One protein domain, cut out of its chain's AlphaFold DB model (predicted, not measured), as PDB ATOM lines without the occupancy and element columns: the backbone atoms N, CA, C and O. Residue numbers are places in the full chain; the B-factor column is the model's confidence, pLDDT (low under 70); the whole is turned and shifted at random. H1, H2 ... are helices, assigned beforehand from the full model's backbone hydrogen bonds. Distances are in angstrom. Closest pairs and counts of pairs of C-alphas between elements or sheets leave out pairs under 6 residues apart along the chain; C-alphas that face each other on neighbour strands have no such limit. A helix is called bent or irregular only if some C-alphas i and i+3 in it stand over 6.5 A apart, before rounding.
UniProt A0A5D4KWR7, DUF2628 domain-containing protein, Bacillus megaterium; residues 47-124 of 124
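Overview. This is residues 47 to 124 of the 124 residues of the protein "DUF2628 domain-containing protein" of Bacillus megaterium (UniProt A0A5D4KWR7). Two helices folded back on each other, H2 and H3a, make a hairpin that is joined closely only near its turn, and the short helix H1 packs across its open end with contacts to both. Past a sharp bend the last helix leaves the hairpin as a long arm, H3b, and residues 111 to 124 stick out free. The printed part has 78 residues with three named helices, H1, H2 and H3 in that order, and no named strand: the class is all helix. The whole is loose, with a radius of gyration of the C-alphas of 16.5 A and spans of 57 by 23 by 14 A, the length coming from the arm.

Arrangement. Start at H1, residues 50 to 56, and go over a tight link to H2, residues 60 to 79. The two form a helical hairpin and touch, H2 with residues 60 to 63 alone; the closest C-alphas, of Leu 54 and Phe 63, are 5.9 A apart. They run opposite ways at a steep tilt of 41 degrees. A second tight link leads to H3, residues 84 to 122, assigned as one helix by its hydrogen bonds but bent: C-alphas 100 and 103 are 7.7 A apart. Look first at its arm H3a, residues 84 to 100, which makes a helical hairpin with H2, opposite ways at a shallow tilt of 12 degrees. These two touch with residues 73 to 77 of H2 and 84 to 87 of H3a alone; the closest C-alphas, of Ile 74 and Asp 87, are 6.9 A apart. H1 and H3a only just touch, with 3 pairs of C-alphas within 8 A, the closest being Tyr 50 and Ala 95 at 6.3 A; H3a does so with residues 95 to 99 alone, the same way at a steep tilt of 52 degrees. With one of these three pairs at a shallow tilt, the helix packing is mostly crossed, but only just. The other arm, H3b, residues 103 to 122, stands at a steep tilt of 56 degrees to H3a and is apart from H1 and H2. Every O i to N i+4 pair is within hydrogen-bond range in H1, H3a and H3b, and 14 of 16 are in H2.

Along the chain. Find C-alpha 50 at (-37.547, -29.984, 1.321), where H1 begins. H2 runs 27.9 A from C-alpha 60 to C-alpha 79 at (-50.875, -45.922, 15.699); it is neither bent nor irregular, but only just: C-alphas 69 and 72 are 6.5 A apart. H3a spans 24.3 A, and H3b 29.1 A, ending at C-alpha 122 at (-17.089, -4.759, 15.005).

Size, cuts and confidence. The C-alphas farthest apart, of Asp 81 and Val 124, are 57.2 A apart. The printed part has no cut and no long link. Mean pLDDT of the printed part is 92.6; only residues 123 to 124 are under 70.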
ATOM      1  N   PHE A  47     -39.409 -28.085  -3.317       97.31
ATOM      2  CA  PHE A  47     -40.684 -28.797  -3.392       97.31
ATOM      3  C   PHE A  47     -40.515 -30.310  -3.192       97.31
ATOM      4  O   PHE A  47     -41.078 -30.877  -2.262       97.31
ATOM      5  N   PHE A  48     -39.705 -30.972  -4.023       96.19
ATOM      6  CA  PHE A  48     -39.593 -32.435  -3.978       96.19
ATOM      7  C   PHE A  48     -38.771 -32.955  -2.793       96.19
ATOM      8  O   PHE A  48     -39.044 -34.040  -2.285       96.19
ATOM      9  N   PHE A  49     -37.780 -32.182  -2.342       96.19
ATOM     10  CA  PHE A  49     -36.769 -32.627  -1.382       96.19
ATOM     11  C   PHE A  49     -36.578 -31.623  -0.236       96.19
ATOM     12  O   PHE A  49     -35.441 -31.375   0.180       96.19
ATOM     13  N   TYR A  50     -37.661 -31.029   0.292       96.81
ATOM     14  CA  TYR A  50     -37.547 -29.984   1.321       96.81
ATOM     15  C   TYR A  50     -36.680 -30.358   2.535       96.81
ATOM     16  O   TYR A  50     -35.907 -29.487   2.945       96.81
ATOM     17  N   PRO A  51     -36.718 -31.583   3.116       95.56
ATOM     18  CA  PRO A  51     -35.929 -31.868   4.314       95.56
ATOM     19  C   PRO A  51     -34.429 -31.745   4.021       95.56
ATOM     20  O   PRO A  51     -33.705 -31.035   4.721       95.56
ATOM     21  N   PHE A  52     -33.981 -32.359   2.921       95.62
ATOM     22  CA  PHE A  52     -32.592 -32.316   2.468       95.62
ATOM     23  C   PHE A  52     -32.179 -30.911   2.040       95.62
ATOM     24  O   PHE A  52     -31.089 -30.448   2.374       95.62
ATOM     25  N   TRP A  53     -33.062 -30.203   1.334       96.06
ATOM     26  CA  TRP A  53     -32.799 -28.854   0.853       96.06
ATOM     27  C   TRP A  53     -32.578 -27.862   2.007       96.06
ATOM     28  O   TRP A  53     -31.637 -27.063   1.947       96.06
ATOM     29  N   LEU A  54     -33.402 -27.948   3.060       96.81
ATOM     30  CA  LEU A  54     -33.292 -27.130   4.272       96.81
ATOM     31  C   LEU A  54     -32.043 -27.480   5.089       96.81
ATOM     32  O   LEU A  54     -31.311 -26.576   5.501       96.81
ATOM     33  N   ALA A  55     -31.783 -28.773   5.300       95.62
ATOM     34  CA  ALA A  55     -30.635 -29.243   6.070       95.62
ATOM     35  C   ALA A  55     -29.303 -28.874   5.397       95.62
ATOM     36  O   ALA A  55     -28.433 -28.287   6.039       95.62
ATOM     37  N   TYR A  56     -29.175 -29.111   4.086       94.12
ATOM     38  CA  TYR A  56     -27.985 -28.752   3.306       94.12
ATOM     39  C   TYR A  56     -27.661 -27.250   3.394       94.12
ATOM     40  O   TYR A  56     -26.505 -26.857   3.536       94.12
ATOM     41  N   ARG A  57     -28.694 -26.396   3.383       93.50
ATOM     42  CA  ARG A  57     -28.579 -24.931   3.516       93.50
ATOM     43  C   ARG A  57     -28.451 -24.438   4.954       93.50
ATOM     44  O   ARG A  57     -28.466 -23.231   5.185       93.50
ATOM     45  N   LYS A  58     -28.311 -25.352   5.918       94.44
ATOM     46  CA  LYS A  58     -28.157 -25.059   7.350       94.44
ATOM     47  C   LYS A  58     -29.337 -24.280   7.944       94.44
ATOM     48  O   LYS A  58     -29.203 -23.609   8.967       94.44
ATOM     49  N   MET A  59     -30.529 -24.411   7.356       96.12
ATOM     50  CA  MET A  59     -31.769 -23.804   7.852       96.12
ATOM     51  C   MET A  59     -32.389 -24.643   8.983       96.12
ATOM     52  O   MET A  59     -33.582 -24.947   8.973       96.12
ATOM     53  N   TYR A  60     -31.580 -25.019   9.982       96.19
ATOM     54  CA  TYR A  60     -31.940 -26.035  10.979       96.19
ATOM     55  C   TYR A  60     -33.142 -25.660  11.845       96.19
ATOM     56  O   TYR A  60     -33.936 -26.526  12.188       96.19
ATOM     57  N   LYS A  61     -33.337 -24.369  12.145       95.25
ATOM     58  CA  LYS A  61     -34.519 -23.915  12.896       95.25
ATOM     59  C   LYS A  61     -35.818 -24.263  12.167       95.25
ATOM     60  O   LYS A  61     -36.736 -24.793  12.777       95.25
ATOM     61  N   LEU A  62     -35.873 -23.992  10.860       95.81
ATOM     62  CA  LEU A  62     -37.043 -24.303  10.040       95.81
ATOM     63  C   LEU A  62     -37.172 -25.812   9.802       95.81
ATOM     64  O   LEU A  62     -38.275 -26.340   9.863       95.81
ATOM     65  N   PHE A  63     -36.050 -26.505   9.588       97.25
ATOM     66  CA  PHE A  63     -36.016 -27.964   9.465       97.25
ATOM     67  C   PHE A  63     -36.628 -28.656  10.692       97.25
ATOM     68  O   PHE A  63     -37.566 -29.432  10.541       97.25
ATOM     69  N   PHE A  64     -36.154 -28.337  11.900       97.31
ATOM     70  CA  PHE A  64     -36.666 -28.950  13.127       97.31
ATOM     71  C   PHE A  64     -38.104 -28.539  13.429       97.31
ATOM     72  O   PHE A  64     -38.869 -29.366  13.908       97.31
ATOM     73  N   PHE A  65     -38.498 -27.302  13.111       96.75
ATOM     74  CA  PHE A  65     -39.890 -26.874  13.244       96.75
ATOM     75  C   PHE A  65     -40.830 -27.719  12.371       96.75
ATOM     76  O   PHE A  65     -41.829 -28.234  12.862       96.75
ATOM     77  N   ILE A  66     -40.489 -27.919  11.095       95.94
ATOM     78  CA  ILE A  66     -41.279 -28.760  10.185       95.94
ATOM     79  C   ILE A  66     -41.260 -30.225  10.645       95.94
ATOM     80  O   ILE A  66     -42.307 -30.865  10.674       95.94
ATOM     81  N   ALA A  67     -40.100 -30.746  11.056       95.50
ATOM     82  CA  ALA A  67     -39.984 -32.110  11.568       95.50
ATOM     83  C   ALA A  67     -40.841 -32.329  12.826       95.50
ATOM     84  O   ALA A  67     -41.496 -33.360  12.944       95.50
ATOM     85  N   LEU A  68     -40.891 -31.350  13.733       96.31
ATOM     86  CA  LEU A  68     -41.716 -31.402  14.940       96.31
ATOM     87  C   LEU A  68     -43.216 -31.394  14.628       96.31
ATOM     88  O   LEU A  68     -43.985 -31.983  15.374       96.31
ATOM     89  N   LEU A  69     -43.638 -30.758  13.532       93.50
ATOM     90  CA  LEU A  69     -45.029 -30.827  13.076       93.50
ATOM     91  C   LEU A  69     -45.351 -32.176  12.426       93.50
ATOM     92  O   LEU A  69     -46.446 -32.698  12.595       93.50
ATOM     93  N   GLN A  70     -44.406 -32.739  11.677       93.31
ATOM     94  CA  GLN A  70     -44.659 -33.892  10.821       93.31
ATOM     95  C   GLN A  70     -44.455 -35.240  11.522       93.31
ATOM     96  O   GLN A  70     -45.224 -36.166  11.284       93.31
ATOM     97  N   LEU A  71     -43.451 -35.367  12.394       94.25
ATOM     98  CA  LEU A  71     -43.161 -36.624  13.091       94.25
ATOM     99  C   LEU A  71     -44.326 -37.101  13.971       94.25
ATOM    100  O   LEU A  71     -44.675 -38.273  13.858       94.25
ATOM    101  N   PRO A  72     -44.977 -36.253  14.796       94.25
ATOM    102  CA  PRO A  72     -46.126 -36.690  15.583       94.25
ATOM    103  C   PRO A  72     -47.292 -37.155  14.714       94.25
ATOM    104  O   PRO A  72     -47.970 -38.104  15.085       94.25
ATOM    105  N   LEU A  73     -47.505 -36.518  13.557       92.19
ATOM    106  CA  LEU A  73     -48.558 -36.913  12.621       92.19
ATOM    107  C   LEU A  73     -48.280 -38.284  12.005       92.19
ATOM    108  O   LEU A  73     -49.181 -39.108  11.998       92.19
ATOM    109  N   ILE A  74     -47.037 -38.556  11.596       92.44
ATOM    110  CA  ILE A  74     -46.630 -39.873  11.079       92.44
ATOM    111  C   ILE A  74     -46.745 -40.957  12.162       92.44
ATOM    112  O   ILE A  74     -47.189 -42.071  11.905       92.44
ATOM    113  N   ILE A  75     -46.330 -40.650  13.396       94.38
ATOM    114  CA  ILE A  75     -46.448 -41.597  14.512       94.38
ATOM    115  C   ILE A  75     -47.925 -41.886  14.786       94.38
ATOM    116  O   ILE A  75     -48.311 -43.043  14.923       94.38
ATOM    117  N   LEU A  76     -48.757 -40.844  14.844       94.19
ATOM    118  CA  LEU A  76     -50.187 -40.994  15.075       94.19
ATOM    119  C   LEU A  76     -50.856 -41.767  13.939       94.19
ATOM    120  O   LEU A  76     -51.654 -42.650  14.234       94.19
ATOM    121  N   SER A  77     -50.517 -41.481  12.677       93.19
ATOM    122  CA  SER A  77     -51.101 -42.158  11.519       93.19
ATOM    123  C   SER A  77     -50.837 -43.663  11.555       93.19
ATOM    124  O   SER A  77     -51.755 -44.439  11.300       93.19
ATOM    125  N   TYR A  78     -49.639 -44.071  11.986       92.69
ATOM    126  CA  TYR A  78     -49.291 -45.476  12.198       92.69
ATOM    127  C   TYR A  78     -50.017 -46.118  13.393       92.69
ATOM    128  O   TYR A  78     -50.380 -47.285  13.331       92.69
ATOM    129  N   LEU A  79     -50.239 -45.380  14.487       95.69
ATOM    130  CA  LEU A  79     -50.875 -45.922  15.699       95.69
ATOM    131  C   LEU A  79     -52.390 -46.124  15.574       95.69
ATOM    132  O   LEU A  79     -52.943 -46.959  16.286       95.69
ATOM    133  N   VAL A  80     -53.065 -45.335  14.735       95.44
ATOM    134  CA  VAL A  80     -54.533 -45.369  14.577       95.44
ATOM    135  C   VAL A  80     -54.979 -45.900  13.214       95.44
ATOM    136  O   VAL A  80     -56.138 -45.717  12.847       95.44
ATOM    137  N   ASP A  81     -54.067 -46.522  12.461       92.94
ATOM    138  CA  ASP A  81     -54.292 -47.037  11.102       92.94
ATOM    139  C   ASP A  81     -54.943 -45.996  10.170       92.94
ATOM    140  O   ASP A  81     -55.894 -46.260   9.427       92.94
ATOM    141  N   MET A  82     -54.437 -44.763  10.227       92.50
ATOM    142  CA  MET A  82     -54.948 -43.669   9.413       92.50
ATOM    143  C   MET A  82     -54.642 -43.919   7.924       92.50
ATOM    144  O   MET A  82     -53.567 -44.416   7.579       92.50
ATOM    145  N   PRO A  83     -55.540 -43.540   6.998       94.19
ATOM    146  CA  PRO A  83     -55.279 -43.715   5.577       94.19
ATOM    147  C   PRO A  83     -54.047 -42.942   5.081       94.19
ATOM    148  O   PRO A  83     -53.933 -41.733   5.293       94.19
ATOM    149  N   LEU A  84     -53.197 -43.613   4.296       91.19
ATOM    150  CA  LEU A  84     -51.951 -43.064   3.734       91.19
ATOM    151  C   LEU A  84     -52.127 -41.724   2.994       91.19
ATOM    152  O   LEU A  84     -51.227 -40.886   2.979       91.19
ATOM    153  N   TRP A  85     -53.280 -41.503   2.359       94.31
ATOM    154  CA  TRP A  85     -53.530 -40.278   1.599       94.31
ATOM    155  C   TRP A  85     -53.530 -39.017   2.476       94.31
ATOM    156  O   TRP A  85     -53.238 -37.938   1.966       94.31
ATOM    157  N   ILE A  86     -53.786 -39.137   3.783       92.56
ATOM    158  CA  ILE A  86     -53.728 -38.007   4.720       92.56
ATOM    159  C   ILE A  86     -52.279 -37.545   4.907       92.56
ATOM    160  O   ILE A  86     -51.994 -36.354   4.755       92.56
ATOM    161  N   ASP A  87     -51.354 -38.482   5.126       91.94
ATOM    162  CA  ASP A  87     -49.918 -38.191   5.214       91.94
ATOM    163  C   ASP A  87     -49.392 -37.580   3.911       91.94
ATOM    164  O   ASP A  87     -48.626 -36.614   3.932       91.94
ATOM    165  N   VAL A  88     -49.852 -38.090   2.764       94.56
ATOM    166  CA  VAL A  88     -49.481 -37.565   1.441       94.56
ATOM    167  C   VAL A  88     -49.966 -36.127   1.253       94.56
ATOM    168  O   VAL A  88     -49.183 -35.279   0.826       94.56
ATOM    169  N   ILE A  89     -51.222 -35.817   1.585       95.50
ATOM    170  CA  ILE A  89     -51.752 -34.448   1.477       95.50
ATOM    171  C   ILE A  89     -50.975 -33.502   2.392       95.50
ATOM    172  O   ILE A  89     -50.593 -32.409   1.965       95.50
ATOM    173  N   PHE A  90     -50.705 -33.918   3.630       94.56
ATOM    174  CA  PHE A  90     -49.964 -33.099   4.582       94.56
ATOM    175  C   PHE A  90     -48.520 -32.850   4.118       94.56
ATOM    176  O   PHE A  90     -48.052 -31.707   4.122       94.56
ATOM    177  N   TYR A  91     -47.840 -33.891   3.627       95.12
ATOM    178  CA  TYR A  91     -46.521 -33.777   3.007       95.12
ATOM    179  C   TYR A  91     -46.541 -32.801   1.827       95.12
ATOM    180  O   TYR A  91     -45.709 -31.896   1.760       95.12
ATOM    181  N   LEU A  92     -47.509 -32.939   0.913       97.06
ATOM    182  CA  LEU A  92     -47.638 -32.077  -0.262       97.06
ATOM    183  C   LEU A  92     -47.925 -30.618   0.111       97.06
ATOM    184  O   LEU A  92     -47.406 -29.716  -0.546       97.06
ATOM    185  N   ALA A  93     -48.691 -30.367   1.174       96.94
ATOM    186  CA  ALA A  93     -48.942 -29.017   1.670       96.94
ATOM    187  C   ALA A  93     -47.644 -28.341   2.152       96.94
ATOM    188  O   ALA A  93     -47.357 -27.200   1.773       96.94
ATOM    189  N   ILE A  94     -46.820 -29.057   2.926       97.19
ATOM    190  CA  ILE A  94     -45.503 -28.572   3.370       97.19
ATOM    191  C   ILE A  94     -44.566 -28.397   2.173       97.19
ATOM    192  O   ILE A  94     -43.946 -27.341   2.026       97.19
ATOM    193  N   ALA A  95     -44.488 -29.398   1.297       97.56
ATOM    194  CA  ALA A  95     -43.678 -29.370   0.087       97.56
ATOM    195  C   ALA A  95     -44.018 -28.153  -0.778       97.56
ATOM    196  O   ALA A  95     -43.124 -27.417  -1.189       97.56
ATOM    197  N   PHE A  96     -45.304 -27.871  -0.995       98.06
ATOM    198  CA  PHE A  96     -45.759 -26.696  -1.735       98.06
ATOM    199  C   PHE A  96     -45.382 -25.388  -1.033       98.06
ATOM    200  O   PHE A  96     -44.878 -24.461  -1.674       98.06
ATOM    201  N   ALA A  97     -45.563 -25.309   0.290       97.56
ATOM    202  CA  ALA A  97     -45.157 -24.144   1.069       97.56
ATOM    203  C   ALA A  97     -43.646 -23.876   0.955       97.56
ATOM    204  O   ALA A  97     -43.252 -22.727   0.724       97.56
ATOM    205  N   VAL A  98     -42.802 -24.911   1.041       97.56
ATOM    206  CA  VAL A  98     -41.346 -24.789   0.866       97.56
ATOM    207  C   VAL A  98     -40.980 -24.501  -0.592       97.56
ATOM    208  O   VAL A  98     -40.129 -23.653  -0.845       97.56
ATOM    209  N   GLY A  99     -41.638 -25.125  -1.565       97.44
ATOM    210  CA  GLY A  99     -41.423 -24.867  -2.990       97.44
ATOM    211  C   GLY A  99     -41.711 -23.415  -3.367       97.44
ATOM    212  O   GLY A  99     -40.941 -22.791  -4.095       97.44
ATOM    213  N   ARG A 100     -42.777 -22.835  -2.804       97.12
ATOM    214  CA  ARG A 100     -43.161 -21.438  -3.032       97.12
ATOM    215  C   ARG A 100     -42.273 -20.439  -2.288       97.12
ATOM    216  O   ARG A 100     -41.924 -19.409  -2.854       97.12
ATOM    217  N   ASN A 101     -41.955 -20.696  -1.018       96.81
ATOM    218  CA  ASN A 101     -41.331 -19.699  -0.134       96.81
ATOM    219  C   ASN A 101     -39.847 -19.959   0.152       96.81
ATOM    220  O   ASN A 101     -39.175 -19.094   0.711       96.81
ATOM    221  N   GLY A 102     -39.317 -21.126  -0.210       95.69
ATOM    222  CA  GLY A 102     -37.989 -21.579   0.195       95.69
ATOM    223  C   GLY A 102     -36.891 -20.603  -0.207       95.69
ATOM    224  O   GLY A 102     -36.094 -20.204   0.638       95.69
ATOM    225  N   ASN A 103     -36.882 -20.138  -1.460       95.81
ATOM    226  CA  ASN A 103     -35.868 -19.186  -1.930       95.81
ATOM    227  C   ASN A 103     -35.881 -17.861  -1.150       95.81
ATOM    228  O   ASN A 103     -34.811 -17.327  -0.862       95.81
ATOM    229  N   ARG A 104     -37.067 -17.373  -0.764       95.62
ATOM    230  CA  ARG A 104     -37.236 -16.177   0.075       95.62
ATOM    231  C   ARG A 104     -36.724 -16.415   1.492       95.62
ATOM    232  O   ARG A 104     -35.951 -15.623   2.022       95.62
ATOM    233  N   TRP A 105     -37.118 -17.525   2.112       96.75
ATOM    234  CA  TRP A 105     -36.652 -17.874   3.456       96.75
ATOM    235  C   TRP A 105     -35.137 -18.068   3.505       96.75
ATOM    236  O   TRP A 105     -34.497 -17.671   4.477       96.75
ATOM    237  N   TYR A 106     -34.549 -18.632   2.451       96.06
ATOM    238  CA  TYR A 106     -33.104 -18.775   2.359       96.06
ATOM    239  C   TYR A 106     -32.397 -17.426   2.198       96.06
ATOM    240  O   TYR A 106     -31.406 -17.189   2.884       96.06
ATOM    241  N   TYR A 107     -32.946 -16.504   1.397       94.81
ATOM    242  CA  TYR A 107     -32.436 -15.132   1.303       94.81
ATOM    243  C   TYR A 107     -32.415 -14.435   2.670       94.81
ATOM    244  O   TYR A 107     -31.390 -13.896   3.091       94.81
ATOM    245  N   GLN A 108     -33.528 -14.499   3.406       94.12
ATOM    246  CA  GLN A 108     -33.636 -13.930   4.753       94.12
ATOM    247  C   GLN A 108     -32.652 -14.586   5.731       94.12
ATOM    248  O   GLN A 108     -32.036 -13.901   6.550       94.12
ATOM    249  N   HIS A 109     -32.481 -15.909   5.643       94.75
ATOM    250  CA  HIS A 109     -31.535 -16.660   6.466       94.75
ATOM    251  C   HIS A 109     -30.086 -16.214   6.224       94.75
ATOM    252  O   HIS A 109     -29.378 -15.904   7.184       94.75
ATOM    253  N   VAL A 110     -29.665 -16.133   4.958       93.69
ATOM    254  CA  VAL A 110     -28.329 -15.667   4.560       93.69
ATOM    255  C   VAL A 110     -28.110 -14.222   5.002       93.69
ATOM    256  O   VAL A 110     -27.124 -13.928   5.677       93.69
ATOM    257  N   THR A 111     -29.078 -13.349   4.725       92.38
ATOM    258  CA  THR A 111     -29.050 -11.933   5.110       92.38
ATOM    259  C   THR A 111     -28.863 -11.756   6.613       92.38
ATOM    260  O   THR A 111     -28.012 -10.987   7.059       92.38
ATOM    261  N   LYS A 112     -29.623 -12.503   7.421       91.50
ATOM    262  CA  LYS A 112     -29.509 -12.460   8.880       91.50
ATOM    263  C   LYS A 112     -28.152 -12.968   9.368       91.50
ATOM    264  O   LYS A 112     -27.612 -12.415  10.322       91.50
ATOM    265  N   LYS A 113     -27.610 -14.012   8.737       90.94
ATOM    266  CA  LYS A 113     -26.317 -14.593   9.109       90.94
ATOM    267  C   LYS A 113     -25.161 -13.629   8.841       90.94
ATOM    268  O   LYS A 113     -24.319 -13.473   9.716       90.94
ATOM    269  N   ILE A 114     -25.155 -12.973   7.680       90.94
ATOM    270  CA  ILE A 114     -24.119 -11.995   7.311       90.94
ATOM    271  C   ILE A 114     -24.174 -10.793   8.252       90.94
ATOM    272  O   ILE A 114     -23.180 -10.468   8.888       90.94
ATOM    273  N   LYS A 115     -25.362 -10.205   8.451       89.25
ATOM    274  CA  LYS A 115     -25.532  -9.090   9.397       89.25
ATOM    275  C   LYS A 115     -25.071  -9.449  10.811       89.25
ATOM    276  O   LYS A 115     -24.455  -8.628  11.472       89.25
ATOM    277  N   GLY A 116     -25.358 -10.669  11.271       86.25
ATOM    278  CA  GLY A 116     -24.892 -11.154  12.569       86.25
ATOM    279  C   GLY A 116     -23.370 -11.287  12.665       86.25
ATOM    280  O   GLY A 116     -22.816 -10.929  13.696       86.25
ATOM    281  N   ALA A 117     -22.703 -11.765  11.610       85.12
ATOM    282  CA  ALA A 117     -21.243 -11.869  11.564       85.12
ATOM    283  C   ALA A 117     -20.576 -10.486  11.603       85.12
ATOM    284  O   ALA A 117     -19.739 -10.245  12.464       85.12
ATOM    285  N   ASN A 118     -21.055  -9.546  10.782       82.38
ATOM    286  CA  ASN A 118     -20.499  -8.190  10.718       82.38
ATOM    287  C   ASN A 118     -20.627  -7.451  12.064       82.38
ATOM    288  O   ASN A 118     -19.760  -6.668  12.425       82.38
ATOM    289  N   ILE A 119     -21.689  -7.712  12.840       78.38
ATOM    290  CA  ILE A 119     -21.836  -7.157  14.198       78.38
ATOM    291  C   ILE A 119     -20.783  -7.727  15.158       78.38
ATOM    292  O   ILE A 119     -20.317  -7.004  16.034       78.38
ATOM    293  N   ILE A 120     -20.428  -9.007  15.039       77.38
ATOM    294  CA  ILE A 120     -19.418  -9.628  15.907       77.38
ATOM    295  C   ILE A 120     -18.038  -9.045  15.595       77.38
ATOM    296  O   ILE A 120     -17.357  -8.632  16.525       77.38
ATOM    297  N   ASP A 121     -17.681  -8.926  14.314       74.00
ATOM    298  CA  ASP A 121     -16.374  -8.410  13.885       74.00
ATOM    299  C   ASP A 121     -16.132  -6.943  14.298       74.00
ATOM    300  O   ASP A 121     -14.989  -6.533  14.450       74.00
ATOM    301  N   ILE A 122     -17.189  -6.148  14.511       70.94
ATOM    302  CA  ILE A 122     -17.089  -4.759  15.005       70.94
ATOM    303  C   ILE A 122     -16.828  -4.691  16.522       70.94
ATOM    304  O   ILE A 122     -16.312  -3.690  17.013       70.94
ATOM    305  N   ASN A 123     -17.234  -5.713  17.280       61.66
ATOM    306  CA  ASN A 123     -17.156  -5.722  18.746       61.66
ATOM    307  C   ASN A 123     -15.906  -6.442  19.292       61.66
ATOM    308  O   ASN A 123     -15.803  -6.613  20.509       61.66
ATOM    309  N   VAL A 124     -14.998  -6.882  18.416       57.00
ATOM    310  CA  VAL A 124     -13.706  -7.517  18.739       57.00
ATOM    311  C   VAL A 124     -12.581  -6.548  18.404       57.00
ATOM    312  O   VAL A 124     -11.659  -6.432  19.241       57.00
TER     313      VAL A 124